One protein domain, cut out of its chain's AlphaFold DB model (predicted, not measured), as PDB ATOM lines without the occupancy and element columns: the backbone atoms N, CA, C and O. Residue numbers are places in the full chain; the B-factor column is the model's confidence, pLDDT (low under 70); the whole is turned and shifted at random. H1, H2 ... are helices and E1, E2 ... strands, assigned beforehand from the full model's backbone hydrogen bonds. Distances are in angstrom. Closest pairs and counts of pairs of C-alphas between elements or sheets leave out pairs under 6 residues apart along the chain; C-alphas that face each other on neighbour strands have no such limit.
ATOM      1  N   SER A   3      19.769  -2.727  -2.399       54.62
ATOM      2  CA  SER A   3      20.186  -1.352  -2.672       54.62
ATOM      3  C   SER A   3      20.833  -1.336  -4.049       54.62
ATOM      4  O   SER A   3      21.802  -2.059  -4.272       54.62
ATOM      5  N   ASP A   4      20.289  -0.542  -4.961       69.56
ATOM      6  CA  ASP A   4      20.916  -0.277  -6.254       69.56
ATOM      7  C   ASP A   4      22.129   0.660  -6.036       69.56
ATOM      8  O   ASP A   4      22.053   1.527  -5.154       69.56
ATOM      9  N   PRO A   5      23.247   0.510  -6.776       71.00
ATOM     10  CA  PRO A   5      24.370   1.448  -6.716       71.00
ATOM     11  C   PRO A   5      23.970   2.918  -6.933       71.00
ATOM     12  O   PRO A   5      24.652   3.813  -6.440       71.00
ATOM     13  N   GLU A   6      22.851   3.177  -7.614       74.25
ATOM     14  CA  GLU A   6      22.311   4.521  -7.855       74.25
ATOM     15  C   GLU A   6      21.461   5.087  -6.694       74.25
ATOM     16  O   GLU A   6      20.876   6.161  -6.814       74.25
ATOM     17  N   GLY A   7      21.369   4.390  -5.555       77.12
ATOM     18  CA  GLY A   7      20.634   4.865  -4.372       77.12
ATOM     19  C   GLY A   7      19.136   4.543  -4.373       77.12
ATOM     20  O   GLY A   7      18.401   5.010  -3.501       77.12
ATOM     21  N   TRP A   8      18.668   3.713  -5.308       74.38
ATOM     22  CA  TRP A   8      17.293   3.211  -5.307       74.38
ATOM     23  C   TRP A   8      17.119   2.061  -4.316       74.38
ATOM     24  O   TRP A   8      17.934   1.139  -4.241       74.38
ATOM     25  N   ILE A   9      15.991   2.072  -3.608       77.62
ATOM     26  CA  ILE A   9      15.543   0.949  -2.784       77.62
ATOM     27  C   ILE A   9      14.384   0.271  -3.507       77.62
ATOM     28  O   ILE A   9      13.357   0.899  -3.765       77.62
ATOM     29  N   ARG A  10      14.532  -1.025  -3.809       78.94
ATOM     30  CA  ARG A  10      13.443  -1.854  -4.347       78.94
ATOM     31  C   ARG A  10      12.899  -2.794  -3.274       78.94
ATOM     32  O   ARG A  10      13.648  -3.542  -2.634       78.94
ATOM     33  N   CYS A  11      11.580  -2.766  -3.119       78.75
ATOM     34  CA  CYS A  11      10.819  -3.611  -2.207       78.75
ATOM     35  C   CYS A  11       9.751  -4.369  -3.002       78.75
ATOM     36  O   CYS A  11       9.046  -3.767  -3.805       78.75
ATOM     37  N   GLN A  12       9.625  -5.671  -2.752       83.12
ATOM     38  CA  GLN A  12       8.601  -6.536  -3.338       83.12
ATOM     39  C   GLN A  12       7.849  -7.249  -2.213       83.12
ATOM     40  O   GLN A  12       8.434  -7.565  -1.174       83.12
ATOM     41  N   LEU A  13       6.555  -7.485  -2.425       86.44
ATOM     42  CA  LEU A  13       5.734  -8.345  -1.581       86.44
ATOM     43  C   LEU A  13       5.644  -9.728  -2.230       86.44
ATOM     44  O   LEU A  13       5.084  -9.851  -3.316       86.44
ATOM     45  N   ASP A  14       6.173 -10.753  -1.567       89.94
ATOM     46  CA  ASP A  14       6.097 -12.136  -2.047       89.94
ATOM     47  C   ASP A  14       4.900 -12.876  -1.457       89.94
ATOM     48  O   ASP A  14       4.606 -12.769  -0.266       89.94
ATOM     49  N   GLY A  15       4.210 -13.646  -2.303       91.12
ATOM     50  CA  GLY A  15       3.074 -14.477  -1.893       91.12
ATOM     51  C   GLY A  15       1.823 -13.694  -1.476       91.12
ATOM     52  O   GLY A  15       0.941 -14.257  -0.830       91.12
ATOM     53  N   VAL A  16       1.732 -12.407  -1.825       91.12
ATOM     54  CA  VAL A  16       0.599 -11.539  -1.476       91.12
ATOM     55  C   VAL A  16      -0.344 -11.382  -2.678       91.12
ATOM     56  O   VAL A  16       0.118 -11.027  -3.765       91.12
ATOM     57  N   PRO A  17      -1.666 -11.605  -2.518       93.81
ATOM     58  CA  PRO A  17      -2.638 -11.396  -3.590       93.81
ATOM     59  C   PRO A  17      -2.603  -9.972  -4.158       93.81
ATOM     60  O   PRO A  17      -2.470  -9.005  -3.406       93.81
ATOM     61  N   THR A  18      -2.835  -9.827  -5.467       90.81
ATOM     62  CA  THR A  18      -2.754  -8.541  -6.187       90.81
ATOM     63  C   THR A  18      -3.559  -7.421  -5.529       90.81
ATOM     64  O   THR A  18      -3.064  -6.305  -5.396       90.81
ATOM     65  N   GLU A  19      -4.776  -7.700  -5.055       92.38
ATOM     66  CA  GLU A  19      -5.614  -6.702  -4.372       92.38
ATOM     67  C   GLU A  19      -4.946  -6.154  -3.096       92.38
ATOM     68  O   GLU A  19      -4.988  -4.953  -2.817       92.38
ATOM     69  N   GLN A  20      -4.310  -7.032  -2.318       92.50
ATOM     70  CA  GLN A  20      -3.606  -6.650  -1.097       92.50
ATOM     71  C   GLN A  20      -2.325  -5.881  -1.427       92.50
ATOM     72  O   GLN A  20      -2.043  -4.882  -0.766       92.50
ATOM     73  N   SER A  21      -1.612  -6.289  -2.479       92.12
ATOM     74  CA  SER A  21      -0.439  -5.575  -2.985       92.12
ATOM     75  C   SER A  21      -0.800  -4.154  -3.415       92.12
ATOM     76  O   SER A  21      -0.206  -3.207  -2.915       92.12
ATOM     77  N   LEU A  22      -1.848  -3.971  -4.226       92.00
ATOM     78  CA  LEU A  22      -2.324  -2.642  -4.638       92.00
ATOM     79  C   LEU A  22      -2.704  -1.766  -3.439       92.00
ATOM     80  O   LEU A  22      -2.371  -0.582  -3.391       92.00
ATOM     81  N   ARG A  23      -3.379  -2.348  -2.443       94.06
ATOM     82  CA  ARG A  23      -3.772  -1.631  -1.227       94.06
ATOM     83  C   ARG A  23      -2.570  -1.214  -0.386       94.06
ATOM     84  O   ARG A  23      -2.558  -0.096   0.125       94.06
ATOM     85  N   PHE A  24      -1.589  -2.097  -0.228       92.12
ATOM     86  CA  PHE A  24      -0.341  -1.783   0.460       92.12
ATOM     87  C   PHE A  24       0.387  -0.645  -0.249       92.12
ATOM     88  O   PHE A  24       0.747   0.340   0.386       92.12
ATOM     89  N   THR A  25       0.531  -0.761  -1.564       92.25
ATOM     90  CA  THR A  25       1.215   0.207  -2.410       92.25
ATOM     91  C   THR A  25       0.579   1.594  -2.326       92.25
ATOM     92  O   THR A  25       1.277   2.569  -2.069       92.25
ATOM     93  N   ALA A  26      -0.751   1.681  -2.432       93.06
ATOM     94  CA  ALA A  26      -1.475   2.941  -2.266       93.06
ATOM     95  C   ALA A  26      -1.303   3.529  -0.855       93.06
ATOM     96  O   ALA A  26      -1.089   4.727  -0.699       93.06
ATOM     97  N   ALA A  27      -1.362   2.690   0.185       94.38
ATOM     98  CA  ALA A  27      -1.166   3.154   1.555       94.38
ATOM     99  C   ALA A  27       0.270   3.636   1.813       94.38
ATOM    100  O   ALA A  27       0.466   4.583   2.571       94.38
ATOM    101  N   LEU A  28       1.264   2.989   1.203       91.88
ATOM    102  CA  LEU A  28       2.666   3.377   1.302       91.88
ATOM    103  C   LEU A  28       2.928   4.696   0.567       91.88
ATOM    104  O   LEU A  28       3.590   5.564   1.123       91.88
ATOM    105  N   ASP A  29       2.363   4.869  -0.628       90.62
ATOM    106  CA  ASP A  29       2.462   6.115  -1.391       90.62
ATOM    107  C   ASP A  29       1.858   7.298  -0.617       90.62
ATOM    108  O   ASP A  29       2.522   8.309  -0.400       90.62
ATOM    109  N   GLU A  30       0.649   7.134  -0.068       92.12
ATOM    110  CA  GLU A  30       0.003   8.156   0.771       92.12
ATOM    111  C   GLU A  30       0.793   8.482   2.051       92.12
ATOM    112  O   GLU A  30       0.774   9.623   2.511       92.12
ATOM    113  N   LEU A  31       1.468   7.494   2.651       91.62
ATOM    114  CA  LEU A  31       2.271   7.689   3.864       91.62
ATOM    115  C   LEU A  31       3.539   8.516   3.596       91.62
ATOM    116  O   LEU A  31       4.007   9.238   4.480       91.62
ATOM    117  N   LEU A  32       4.117   8.350   2.405       88.38
ATOM    118  CA  LEU A  32       5.364   8.989   1.980       88.38
ATOM    119  C   LEU A  32       5.127  10.315   1.252       88.38
ATOM    120  O   LEU A  32       6.059  11.109   1.121       88.38
ATOM    121  N   ALA A  33       3.895  10.569   0.812       86.06
ATOM    122  CA  ALA A  33       3.498  11.832   0.222       86.06
ATOM    123  C   ALA A  33       3.658  13.005   1.215       86.06
ATOM    124  O   ALA A  33       3.515  12.828   2.432       86.06
ATOM    125  N   PRO A  34       3.913  14.229   0.714       85.88
ATOM    126  CA  PRO A  34       3.874  15.435   1.532       85.88
ATOM    127  C   PRO A  34       2.549  15.586   2.293       85.88
ATOM    128  O   PRO A  34       1.484  15.190   1.814       85.88
ATOM    129  N   LEU A  35       2.607  16.197   3.480       85.25
ATOM    130  CA  LEU A  35       1.419  16.469   4.288       85.25
ATOM    131  C   LEU A  35       0.522  17.501   3.588       85.25
ATOM    132  O   LEU A  35       0.813  18.692   3.597       85.25
ATOM    133  N   ALA A  36      -0.571  17.024   2.993       79.38
ATOM    134  CA  ALA A  36      -1.644  17.854   2.451       79.38
ATOM    135  C   ALA A  36      -2.771  18.010   3.493       79.38
ATOM    136  O   ALA A  36      -2.582  18.637   4.531       79.38
ATOM    137  N   GLU A  37      -3.923  17.375   3.265       86.19
ATOM    138  CA  GLU A  37      -5.099  17.430   4.144       86.19
ATOM    139  C   GLU A  37      -5.439  16.037   4.711       86.19
ATOM    140  O   GLU A  37      -6.404  15.387   4.291       86.19
ATOM    141  N   PRO A  38      -4.622  15.493   5.631       93.81
ATOM    142  CA  PRO A  38      -4.900  14.200   6.235       93.81
ATOM    143  C   PRO A  38      -6.033  14.299   7.258       93.81
ATOM    144  O   PRO A  38      -6.238  15.329   7.884       93.81
ATOM    145  N   ARG A  39      -6.730  13.186   7.513       95.94
ATOM    146  CA  ARG A  39      -7.720  13.110   8.608       95.94
ATOM    147  C   ARG A  39      -7.067  12.869   9.972       95.94
ATOM    148  O   ARG A  39      -7.548  13.334  11.000       95.94
ATOM    149  N   TYR A  40      -5.983  12.102   9.978       97.12
ATOM    150  CA  TYR A  40      -5.203  11.792  11.168       97.12
ATOM    151  C   TYR A  40      -3.722  11.884  10.829       97.12
ATOM    152  O   TYR A  40      -3.312  11.530   9.723       97.12
ATOM    153  N   LEU A  41      -2.934  12.306  11.806       95.94
ATOM    154  CA  LEU A  41      -1.480  12.332  11.740       95.94
ATOM    155  C   LEU A  41      -0.909  11.202  12.598       95.94
ATOM    156  O   LEU A  41      -1.446  10.887  13.666       95.94
ATOM    157  N   ILE A  42       0.189  10.604  12.138       95.88
ATOM    158  CA  ILE A  42       0.988   9.639  12.894       95.88
ATOM    159  C   ILE A  42       2.452  10.082  12.932       95.88
ATOM    160  O   ILE A  42       3.049  10.424  11.916       95.88
ATOM    161  N   GLY A  43       3.018  10.123  14.133       93.06
ATOM    162  CA  GLY A  43       4.365  10.606  14.389       93.06
ATOM    163  C   GLY A  43       5.365   9.471  14.573       93.06
ATOM    164  O   GLY A  43       5.125   8.531  15.339       93.06
ATOM    165  N   ARG A  44       6.527   9.603  13.932       90.94
ATOM    166  CA  ARG A  44       7.745   8.840  14.216       90.94
ATOM    167  C   ARG A  44       8.715   9.714  15.000       90.94
ATOM    168  O   ARG A  44       9.116  10.778  14.539       90.94
ATOM    169  N   LYS A  45       9.136   9.240  16.169       86.38
ATOM    170  CA  LYS A  45      10.149   9.924  16.972       86.38
ATOM    171  C   LYS A  45      11.536   9.714  16.363       86.38
ATOM    172  O   LYS A  45      11.954   8.577  16.171       86.38
ATOM    173  N   ILE A  46      12.242  10.804  16.092       83.31
ATOM    174  CA  ILE A  46      13.643  10.799  15.683       83.31
ATOM    175  C   ILE A  46      14.475  11.050  16.933       83.31
ATOM    176  O   ILE A  46      14.341  12.069  17.614       83.31
ATOM    177  N   LEU A  47      15.305  10.070  17.264       82.19
ATOM    178  CA  LEU A  47      16.197  10.126  18.406       82.19
ATOM    179  C   LEU A  47      17.565  10.603  17.932       82.19
ATOM    180  O   LEU A  47      18.212   9.922  17.141       82.19
ATOM    181  N   THR A  48      18.009  11.745  18.445       79.12
ATOM    182  CA  THR A  48      19.362  12.252  18.198       79.12
ATOM    183  C   THR A  48      20.210  11.958  19.432       79.12
ATOM    184  O   THR A  48      20.106  12.682  20.427       79.12
ATOM    185  N   PRO A  49      21.016  10.882  19.430       78.44
ATOM    186  CA  PRO A  49      21.872  10.588  20.564       78.44
ATOM    187  C   PRO A  49      22.914  11.706  20.728       78.44
ATOM    188  O   PRO A  49      23.501  12.158  19.742       78.44
ATOM    189  N   PRO A  50      23.188  12.157  21.961       84.12
ATOM    190  CA  PRO A  50      24.169  13.209  22.193       84.12
ATOM    191  C   PRO A  50      25.589  12.751  21.816       84.12
ATOM    192  O   PRO A  50      25.955  11.575  21.947       84.12
ATOM    193  N   ALA A  51      26.413  13.702  21.364       85.94
ATOM    194  CA  ALA A  51      27.787  13.438  20.933       85.94
ATOM    195  C   ALA A  51      28.710  13.042  22.098       85.94
ATOM    196  O   ALA A  51      29.573  12.181  21.942       85.94
ATOM    197  N   ARG A  52      28.513  13.640  23.282       91.31
ATOM    198  CA  ARG A  52      29.373  13.401  24.449       91.31
ATOM    199  C   ARG A  52      29.173  11.981  25.008       91.31
ATOM    200  O   ARG A  52      28.027  11.612  25.277       91.31
ATOM    201  N   PRO A  53      30.247  11.215  25.290       88.62
ATOM    202  CA  PRO A  53      30.146   9.826  25.752       88.62
ATOM    203  C   PRO A  53      29.297   9.636  27.015       88.62
ATOM    204  O   PRO A  53      28.452   8.745  27.065       88.62
ATOM    205  N   VAL A  54      29.469  10.505  28.018       90.81
ATOM    206  CA  VAL A  54      28.699  10.449  29.274       90.81
ATOM    207  C   VAL A  54      27.210  10.688  29.019       90.81
ATOM    208  O   VAL A  54      26.366   9.916  29.471       90.81
ATOM    209  N   ALA A  55      26.881  11.708  28.223       85.69
ATOM    210  CA  ALA A  55      25.502  12.005  27.852       85.69
ATOM    211  C   ALA A  55      24.875  10.864  27.031       85.69
ATOM    212  O   ALA A  55      23.696  10.565  27.196       85.69
ATOM    213  N   ARG A  56      25.661  10.187  26.181       86.31
ATOM    214  CA  ARG A  56      25.204   9.041  25.383       86.31
ATOM    215  C   ARG A  56      24.879   7.832  26.256       86.31
ATOM    216  O   ARG A  56      23.861   7.185  26.028       86.31
ATOM    217  N   ARG A  57      25.694   7.559  27.282       87.12
ATOM    218  CA  ARG A  57      25.408   6.512  28.279       87.12
ATOM    219  C   ARG A  57      24.102   6.802  29.017       87.12
ATOM    220  O   ARG A  57      23.239   5.936  29.074       87.12
ATOM    221  N   LEU A  58      23.916   8.034  29.498       86.69
ATOM    222  CA  LEU A  58      22.670   8.435  30.159       86.69
ATOM    223  C   LEU A  58      21.456   8.316  29.222       86.69
ATOM    224  O   LEU A  58      20.400   7.840  29.631       86.69
ATOM    225  N   PHE A  59      21.607   8.713  27.956       85.75
ATOM    226  CA  PHE A  59      20.569   8.577  26.934       85.75
ATOM    227  C   PHE A  59      20.170   7.109  26.714       85.75
ATOM    228  O   PHE A  59      18.981   6.800  26.685       85.75
ATOM    229  N   ALA A  60      21.146   6.200  26.623       85.25
ATOM    230  CA  ALA A  60      20.899   4.765  26.484       85.25
ATOM    231  C   ALA A  60      20.171   4.183  27.707       85.25
ATOM    232  O   ALA A  60      19.193   3.458  27.546       85.25
ATOM    233  N   VAL A  61      20.578   4.566  28.924       88.19
ATOM    234  CA  VAL A  61      19.887   4.158  30.161       88.19
ATOM    235  C   VAL A  61      18.429   4.615  30.142       88.19
ATOM    236  O   VAL A  61      17.530   3.810  30.370       88.19
ATOM    237  N   ARG A  62      18.163   5.881  29.793       84.56
ATOM    238  CA  ARG A  62      16.788   6.396  29.678       84.56
ATOM    239  C   ARG A  62      15.960   5.618  28.655       84.56
ATOM    240  O   ARG A  62      14.787   5.375  28.913       84.56
ATOM    241  N   ALA A  63      16.558   5.223  27.530       81.88
ATOM    242  CA  ALA A  63      15.882   4.446  26.495       81.88
ATOM    243  C   ALA A  63      15.459   3.057  27.001       81.88
ATOM    244  O   ALA A  63      14.312   2.664  26.803       81.88
ATOM    245  N   VAL A  64      16.358   2.351  27.697       83.88
ATOM    246  CA  VAL A  64      16.096   1.012  28.257       83.88
ATOM    247  C   VAL A  64      15.046   1.062  29.369       83.88
ATOM    248  O   VAL A  64      14.182   0.196  29.437       83.88
ATOM    249  N   VAL A  65      15.077   2.103  30.205       85.50
ATOM    250  CA  VAL A  65      14.129   2.294  31.320       85.50
ATOM    251  C   VAL A  65      12.788   2.893  30.843       85.50
ATOM    252  O   VAL A  65      11.878   3.113  31.635       85.50
ATOM    253  N   GLY A  66      12.629   3.161  29.542       72.88
ATOM    254  CA  GLY A  66      11.380   3.679  28.971       72.88
ATOM    255  C   GLY A  66      11.085   5.145  29.313       72.88
ATOM    256  O   GLY A  66       9.952   5.604  29.166       72.88
ATOM    257  N   LEU A  67      12.090   5.904  29.753       77.56
ATOM    258  CA  LEU A  67      11.945   7.327  30.046       77.56
ATOM    259  C   LEU A  67      11.815   8.148  28.760       77.56
ATOM    260  O   LEU A  67      12.378   7.821  27.713       77.56
ATOM    261  N   SER A  68      11.115   9.284  28.851       69.50
ATOM    262  CA  SER A  68      10.979  10.194  27.713       69.50
ATOM    263  C   SER A  68      12.352  10.699  27.262       69.50
ATOM    264  O   SER A  68      13.082  11.354  28.014       69.50
ATOM    265  N   LEU A  69      12.712  10.355  26.027       70.75
ATOM    266  CA  LEU A  69      13.905  10.855  25.352       70.75
ATOM    267  C   LEU A  69      13.595  12.183  24.644       70.75
ATOM    268  O   LEU A  69      12.533  12.290  24.027       70.75
ATOM    269  N   PRO A  70      14.483  13.185  24.678       68.00
ATOM    270  CA  PRO A  70      14.363  14.328  23.781       68.00
ATOM    271  C   PRO A  70      14.493  13.845  22.327       68.00
ATOM    272  O   PRO A  70      15.287  12.950  22.032       68.00
ATOM    273  N   GLY A  71      13.680  14.389  21.427       70.25
ATOM    274  CA  GLY A  71      13.690  14.010  20.017       70.25
ATOM    275  C   GLY A  71      12.668  14.797  19.211       70.25
ATOM    276  O   GLY A  71      11.638  15.211  19.749       70.25
ATOM    277  N   THR A  72      12.960  15.002  17.931       82.56
ATOM    278  CA  THR A  72      12.010  15.585  16.983       82.56
ATOM    279  C   THR A  72      10.992  14.527  16.558       82.56
ATOM    280  O   THR A  72      11.206  13.323  16.728       82.56
ATOM    281  N   VAL A  73       9.841  14.958  16.049       87.25
ATOM    282  CA  VAL A  73       8.813  14.047  15.535       87.25
ATOM    283  C   VAL A  73       8.654  14.315  14.048       87.25
ATOM    284  O   VAL A  73       8.282  15.419  13.665       87.25
ATOM    285  N   ALA A  74       8.928  13.304  13.228       89.00
ATOM    286  CA  ALA A  74       8.528  13.302  11.830       89.00
ATOM    287  C   ALA A  74       7.051  12.913  11.752       89.00
ATOM    288  O   ALA A  74       6.666  11.841  12.227       89.00
ATOM    289  N   TRP A  75       6.232  13.801  11.202       92.00
ATOM    290  CA  TRP A  75       4.797  13.597  11.059       92.00
ATOM    291  C   TRP A  75       4.461  13.073   9.671       92.00
ATOM    292  O   TRP A  75       5.002  13.542   8.676       92.00
ATOM    293  N   HIS A  76       3.546  12.110   9.628       93.56
ATOM    294  CA  HIS A  76       3.051  11.492   8.405       93.56
ATOM    295  C   HIS A  76       1.524  11.478   8.407       93.56
ATOM    296  O   HIS A  76       0.889  11.412   9.467       93.56
ATOM    297  N   ALA A  77       0.931  11.506   7.217       95.00
ATOM    298  CA  ALA A  77      -0.494  11.278   7.050       95.00
ATOM    299  C   ALA A  77      -0.820   9.816   7.382       95.00
ATOM    300  O   ALA A  77      -0.137   8.900   6.932       95.00
ATOM    301  N   VAL A  78      -1.885   9.567   8.145       96.75
ATOM    302  CA  VAL A  78      -2.442   8.212   8.229       96.75
ATOM    303  C   VAL A  78      -3.136   7.910   6.897       96.75
ATOM    304  O   VAL A  78      -4.080   8.634   6.559       96.75
ATOM    305  N   PRO A  79      -2.755   6.839   6.175       96.56
ATOM    306  CA  PRO A  79      -3.346   6.543   4.876       96.56
ATOM    307  C   PRO A  79      -4.861   6.353   4.966       96.56
ATOM    308  O   PRO A  79      -5.384   5.798   5.941       96.56
ATOM    309  N   ARG A  80      -5.584   6.785   3.936       95.75
ATOM    310  CA  ARG A  80      -7.048   6.878   3.862       95.75
ATOM    311  C   ARG A  80      -7.733   5.564   4.217       95.75
ATOM    312  O   ARG A  80      -8.728   5.567   4.946       95.75
ATOM    313  N   TRP A  81      -7.195   4.438   3.744       95.69
ATOM    314  CA  TRP A  81      -7.754   3.111   4.025       95.69
ATOM    315  C   TRP A  81      -7.758   2.774   5.523       95.69
ATOM    316  O   TRP A  81      -8.744   2.228   6.028       95.69
ATOM    317  N   PHE A  82      -6.693   3.155   6.238       96.88
ATOM    318  CA  PHE A  82      -6.619   3.049   7.693       96.88
ATOM    319  C   PHE A  82      -7.481   4.123   8.353       96.88
ATOM    320  O   PHE A  82      -8.286   3.806   9.220       96.88
ATOM    321  N   ALA A  83      -7.387   5.378   7.907       95.88
ATOM    322  CA  ALA A  83      -8.049   6.528   8.516       95.88
ATOM    323  C   ALA A  83      -9.579   6.393   8.620       95.88
ATOM    324  O   ALA A  83     -10.180   6.959   9.535       95.88
ATOM    325  N   ARG A  84     -10.221   5.639   7.719       95.38
ATOM    326  CA  ARG A  84     -11.684   5.458   7.679       95.38
ATOM    327  C   ARG A  84     -12.254   4.573   8.790       95.38
ATOM    328  O   ARG A  84     -13.406   4.769   9.158       95.38
ATOM    329  N   ASN A  85     -11.485   3.631   9.333       96.69
ATOM    330  CA  ASN A  85     -11.985   2.650  10.301       96.69
ATOM    331  C   ASN A  85     -11.084   2.612  11.546       96.69
ATOM    332  O   ASN A  85      -9.862   2.527  11.435       96.69
ATOM    333  N   LYS A  86     -11.691   2.681  12.736       95.94
ATOM    334  CA  LYS A  86     -10.962   2.757  14.012       95.94
ATOM    335  C   LYS A  86     -10.061   1.542  14.245       95.94
ATOM    336  O   LYS A  86      -8.901   1.732  14.602       95.94
ATOM    337  N   ASP A  87     -10.555   0.339  13.977       97.75
ATOM    338  CA  ASP A  87      -9.814  -0.909  14.187       97.75
ATOM    339  C   ASP A  87      -8.618  -0.995  13.238       97.75
ATOM    340  O   ASP A  87      -7.509  -1.340  13.640       97.75
ATOM    341  N   ARG A  88      -8.792  -0.559  11.982       96.81
ATOM    342  CA  ARG A  88      -7.680  -0.451  11.027       96.81
ATOM    343  C   ARG A  88      -6.626   0.546  11.510       96.81
ATOM    344  O   ARG A  88      -5.442   0.210  11.505       96.81
ATOM    345  N   ARG A  89      -7.020   1.741  11.973       96.56
ATOM    346  CA  ARG A  89      -6.065   2.706  12.564       96.56
ATOM    347  C   ARG A  89      -5.318   2.111  13.755       96.56
ATOM    348  O   ARG A  89      -4.131   2.384  13.920       96.56
ATOM    349  N   GLN A  90      -5.987   1.296  14.567       96.69
ATOM    350  CA  GLN A  90      -5.374   0.627  15.709       96.69
ATOM    351  C   GLN A  90      -4.375  -0.454  15.276       96.69
ATOM    352  O   GLN A  90      -3.280  -0.501  15.833       96.69
ATOM    353  N   HIS A  91      -4.682  -1.251  14.249       96.62
ATOM    354  CA  HIS A  91      -3.716  -2.190  13.668       96.62
ATOM    355  C   HIS A  91      -2.483  -1.468  13.114       96.62
ATOM    356  O   HIS A  91      -1.358  -1.885  13.393       96.62
ATOM    357  N   LEU A  92      -2.668  -0.337  12.420       96.25
ATOM    358  CA  LEU A  92      -1.543   0.500  11.997       96.25
ATOM    359  C   LEU A  92      -0.740   0.994  13.207       96.25
ATOM    360  O   LEU A  92       0.481   0.917  13.187       96.25
ATOM    361  N   ALA A  93      -1.397   1.449  14.280       96.00
ATOM    362  CA  ALA A  93      -0.728   1.894  15.507       96.00
ATOM    363  C   ALA A  93       0.136   0.790  16.135       96.00
ATOM    364  O   ALA A  93       1.259   1.042  16.573       96.00
ATOM    365  N   GLN A  94      -0.386  -0.434  16.187       96.75
ATOM    366  CA  GLN A  94       0.311  -1.590  16.747       96.75
ATOM    367  C   GLN A  94       1.515  -1.980  15.888       96.75
ATOM    368  O   GLN A  94       2.612  -2.147  16.423       96.75
ATOM    369  N   ALA A  95       1.339  -2.050  14.567       95.88
ATOM    370  CA  ALA A  95       2.436  -2.297  13.637       95.88
ATOM    371  C   ALA A  95       3.505  -1.193  13.733       95.88
ATOM    372  O   ALA A  95       4.692  -1.488  13.849       95.88
ATOM    373  N   TRP A  96       3.089   0.073  13.796       95.38
ATOM    374  CA  TRP A  96       3.984   1.215  13.978       95.38
ATOM    375  C   TRP A  96       4.774   1.106  15.279       95.38
ATOM    376  O   TRP A  96       5.993   1.234  15.269       95.38
ATOM    377  N   ARG A  97       4.111   0.771  16.395       94.00
ATOM    378  CA  ARG A  97       4.781   0.527  17.679       94.00
ATOM    379  C   ARG A  97       5.856  -0.544  17.568       94.00
ATOM    380  O   ARG A  97       6.948  -0.350  18.093       94.00
ATOM    381  N   LYS A  98       5.535  -1.653  16.902       94.94
ATOM    382  CA  LYS A  98       6.421  -2.810  16.759       94.94
ATOM    383  C   LYS A  98       7.629  -2.523  15.866       94.94
ATOM    384  O   LYS A  98       8.721  -2.979  16.180       94.94
ATOM    385  N   HIS A  99       7.435  -1.797  14.767       92.62
ATOM    386  CA  HIS A  99       8.445  -1.668  13.712       92.62
ATOM    387  C   HIS A  99       9.142  -0.304  13.659       92.62
ATOM    388  O   HIS A  99      10.243  -0.207  13.129       92.62
ATOM    389  N   ILE A 100       8.520   0.746  14.194       90.94
ATOM    390  CA  ILE A 100       9.005   2.134  14.117       90.94
ATOM    391  C   ILE A 100       9.212   2.727  15.517       90.94
ATOM    392  O   ILE A 100      10.120   3.528  15.727       90.94
ATOM    393  N   GLY A 101       8.386   2.331  16.485       87.94
ATOM    394  CA  GLY A 101       8.418   2.815  17.863       87.94
ATOM    395  C   GLY A 101       7.093   3.455  18.288       87.94
ATOM    396  O   GLY A 101       6.139   3.480  17.510       87.94
ATOM    397  N   PRO A 102       6.988   3.959  19.533       88.25
ATOM    398  CA  PRO A 102       5.727   4.418  20.110       88.25
ATOM    399  C   PRO A 102       5.010   5.435  19.205       88.25
ATOM    400  O   PRO A 102       5.531   6.535  19.000       88.25
ATOM    401  N   PRO A 103       3.830   5.095  18.654       88.62
ATOM    402  CA  PRO A 103       3.135   5.979  17.735       88.62
ATOM    403  C   PRO A 103       2.553   7.160  18.504       88.62
ATOM    404  O   PRO A 103       1.899   6.980  19.535       88.62
ATOM    405  N   ARG A 104       2.726   8.368  17.966       90.25
ATOM    406  CA  ARG A 104       1.939   9.530  18.384       90.25
ATOM    407  C   ARG A 104       0.843   9.742  17.353       90.25
ATOM    408  O   ARG A 104       1.165  10.009  16.205       90.25
ATOM    409  N   GLN A 105      -0.419   9.583  17.734       93.44
ATOM    410  CA  GLN A 105      -1.549   9.803  16.830       93.44
ATOM    411  C   GLN A 105      -2.373  10.989  17.291       93.44
ATOM    412  O   GLN A 105      -2.592  11.157  18.490       93.44
ATOM    413  N   LEU A 106      -2.839  11.785  16.335       94.94
ATOM    414  CA  LEU A 106      -3.743  12.893  16.606       94.94
ATOM    415  C   LEU A 106      -4.698  13.141  15.433       94.94
ATOM    416  O   LEU A 106      -4.310  12.945  14.275       94.94
ATOM    417  N   PRO A 107      -5.945  13.552  15.713       96.75
ATOM    418  CA  PRO A 107      -6.839  14.096  14.701       96.75
ATOM    419  C   PRO A 107      -6.231  15.354  14.082       96.75
ATOM    420  O   PRO A 107      -5.721  16.218  14.802       96.75
ATOM    421  N   ALA A 108      -6.267  15.455  12.757       95.50
ATOM    422  CA  ALA A 108      -5.708  16.607  12.056       95.50
ATOM    423  C   ALA A 108      -6.490  17.902  12.332       95.50
ATOM    424  O   ALA A 108      -5.905  18.976  12.339       95.50
ATOM    425  N   ASP A 109      -7.787  17.796  12.618       95.56
ATOM    426  CA  ASP A 109      -8.694  18.891  12.992       95.56
ATOM    427  C   ASP A 109      -8.546  19.356  14.453       95.56
ATOM    428  O   ASP A 109      -9.124  20.367  14.846       95.56
ATOM    429  N   SER A 110      -7.752  18.660  15.271       96.62
ATOM    430  CA  SER A 110      -7.445  19.126  16.624       96.62
ATOM    431  C   SER A 110      -6.557  20.382  16.593       96.62
ATOM    432  O   SER A 110      -5.752  20.522  15.670       96.62
ATOM    433  N   PRO A 111      -6.587  21.252  17.624       95.81
ATOM    434  CA  PRO A 111      -5.720  22.436  17.681       95.81
ATOM    435  C   PRO A 111      -4.231  22.104  17.515       95.81
ATOM    436  O   PRO A 111      -3.492  22.806  16.830       95.81
ATOM    437  N   GLN A 112      -3.793  20.981  18.095       92.12
ATOM    438  CA  GLN A 112      -2.427  20.493  17.936       92.12
ATOM    439  C   GLN A 112      -2.136  20.015  16.505       92.12
ATOM    440  O   GLN A 112      -1.027  20.215  16.014       92.12
ATOM    441  N   GLY A 113      -3.099  19.365  15.849       93.00
ATOM    442  CA  GLY A 113      -2.964  18.901  14.468       93.00
ATOM    443  C   GLY A 113      -2.884  20.042  13.472       93.00
ATOM    444  O   GLY A 113      -1.994  20.030  12.627       93.00
ATOM    445  N   GLN A 114      -3.730  21.057  13.638       93.25
ATOM    446  CA  GLN A 114      -3.688  22.271  12.825       93.25
ATOM    447  C   GLN A 114      -2.351  22.997  12.985       93.25
ATOM    448  O   GLN A 114      -1.695  23.263  11.987       93.25
ATOM    449  N   ALA A 115      -1.859  23.171  14.218       90.81
ATOM    450  CA  ALA A 115      -0.547  23.777  14.454       90.81
ATOM    451  C   ALA A 115       0.610  23.015  13.777       90.81
ATOM    452  O   ALA A 115       1.562  23.627  13.297       90.81
ATOM    453  N   ILE A 116       0.541  21.677  13.723       89.56
ATOM    454  CA  ILE A 116       1.517  20.866  12.980       89.56
ATOM    455  C   ILE A 116       1.381  21.123  11.477       89.56
ATOM    456  O   ILE A 116       2.382  21.377  10.819       89.56
ATOM    457  N   LEU A 117       0.169  21.060  10.924       89.88
ATOM    458  CA  LEU A 117      -0.053  21.276   9.492       89.88
ATOM    459  C   LEU A 117       0.358  22.685   9.047       89.88
ATOM    460  O   LEU A 117       0.955  22.828   7.985       89.88
ATOM    461  N   ASP A 118       0.112  23.701   9.870       88.06
ATOM    462  CA  ASP A 118       0.517  25.078   9.595       88.06
ATOM    463  C   ASP A 118       2.044  25.234   9.589       88.06
ATOM    464  O   ASP A 118       2.580  25.905   8.707       88.06
ATOM    465  N   LEU A 119       2.758  24.551  10.496       84.75
ATOM    466  CA  LEU A 119       4.224  24.494  10.476       84.75
ATOM    467  C   LEU A 119       4.739  23.916   9.149       84.75
ATOM    468  O   LEU A 119       5.609  24.507   8.518       84.75
ATOM    469  N   PHE A 120       4.164  22.798   8.694       78.75
ATOM    470  CA  PHE A 120       4.550  22.170   7.424       78.75
ATOM    471  C   PHE A 120       4.138  22.982   6.189       78.75
ATOM    472  O   PHE A 120       4.783  22.865   5.153       78.75
ATOM    473  N   ARG A 121       3.083  23.803   6.279       75.44
ATOM    474  CA  ARG A 121       2.665  24.714   5.203       75.44
ATOM    475  C   ARG A 121       3.588  25.936   5.096       75.44
ATOM    476  O   ARG A 121       3.754  26.467   4.002       75.44
ATOM    477  N   GLY A 122       4.159  26.381   6.219       63.19
ATOM    478  CA  GLY A 122       5.111  27.493   6.286       63.19
ATOM    479  C   GLY A 122       6.554  27.117   5.925       63.19
ATOM    480  O   GLY A 122       7.300  27.980   5.463       63.19
ATOM    481  N   ASP A 123       6.943  25.847   6.095       57.66
ATOM    482  CA  ASP A 123       8.249  25.341   5.662       57.66
ATOM    483  C   ASP A 123       8.325  25.287   4.123       57.66
ATOM    484  O   ASP A 123       7.670  24.503   3.438       57.66
TER     485      ASP A 123
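This is residues 3 to 123 of the 137 residues of an uncharacterized protein of Mycobacterium tuberculosis (UniProt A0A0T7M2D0). A small three-stranded sheet, E2 - E1 - E3, sits between two helices, with H4 along its strands over one face and H5 across them over the other. H1 and short H3 graze the sheet, while H2 lies far from the rest, between E1 and E2 along the chain; residues 4 to 10 stick out. The printed part has 121 residues, with five named helices and three named strands in the order H1 E1 H2 E2 H3 H4 E3 H5. The sheet is antiparallel, the class mixed, and the whole loose, with a radius of gyration of the C-alphas of 17.2 A and spans of 51 by 41 by 31 A.

Inner strand E1, residues 40 to 46, is antiparallel to E2, residues 72 to 77, at 149 degrees, with N 44 and O 74 2.8 A apart, within hydrogen-bond range. It is antiparallel to E3, residues 104 to 107, at 156 degrees, with N 43 and O 104 2.8 A apart, also within range. H4, residues 86 to 99, runs along the strands over E1 and E3, at a height over the sheet of 10.4 A. On the opposite face H5, residues 111 to 122, runs across them at 9.5 A; the closest C-alphas of H5 and E3, those of Gly 113 and Pro 107, are 6.2 A apart. E2, H3 at residues 80 to 83, H4 and E3 make a split strand-helix-strand unit, two strands running the same way with E1 between them; its crossover is right-handed. H3 and H4 touch only at the corner, the C-alphas of Phe 82 and Arg 89 being closest at 4.9 A. H1, residues 18 to 32, only just touches H3, with 3 pairs of C-alphas within 8 A, the closest those of Ala 27 and Trp 81 at 7.0 A. H2, residues 53 to 64, is not on the sheet and touches no helix. Every O i to N i+4 pair is within range in H1, H2, H4 and H5; H3 is too short for one.

H1 begins at C-alpha 18 (-2.754, -8.541, -6.187) and is 21.0 A long. E1 begins at C-alpha 40 (-5.203, 11.792, 11.168) and is 19.4 A long; H4 measures 19.9 A. H5 ends at C-alpha 122 (5.111, 27.493, 6.286).

The C-alphas farthest apart, those of Thr 18 and Val 54, are 51.1 A apart. The printed part has no cut, and no link is long. The mean pLDDT of the printed part is 87.9; residues 3 to 4, 68, 70 and 122 to 123 are under 70.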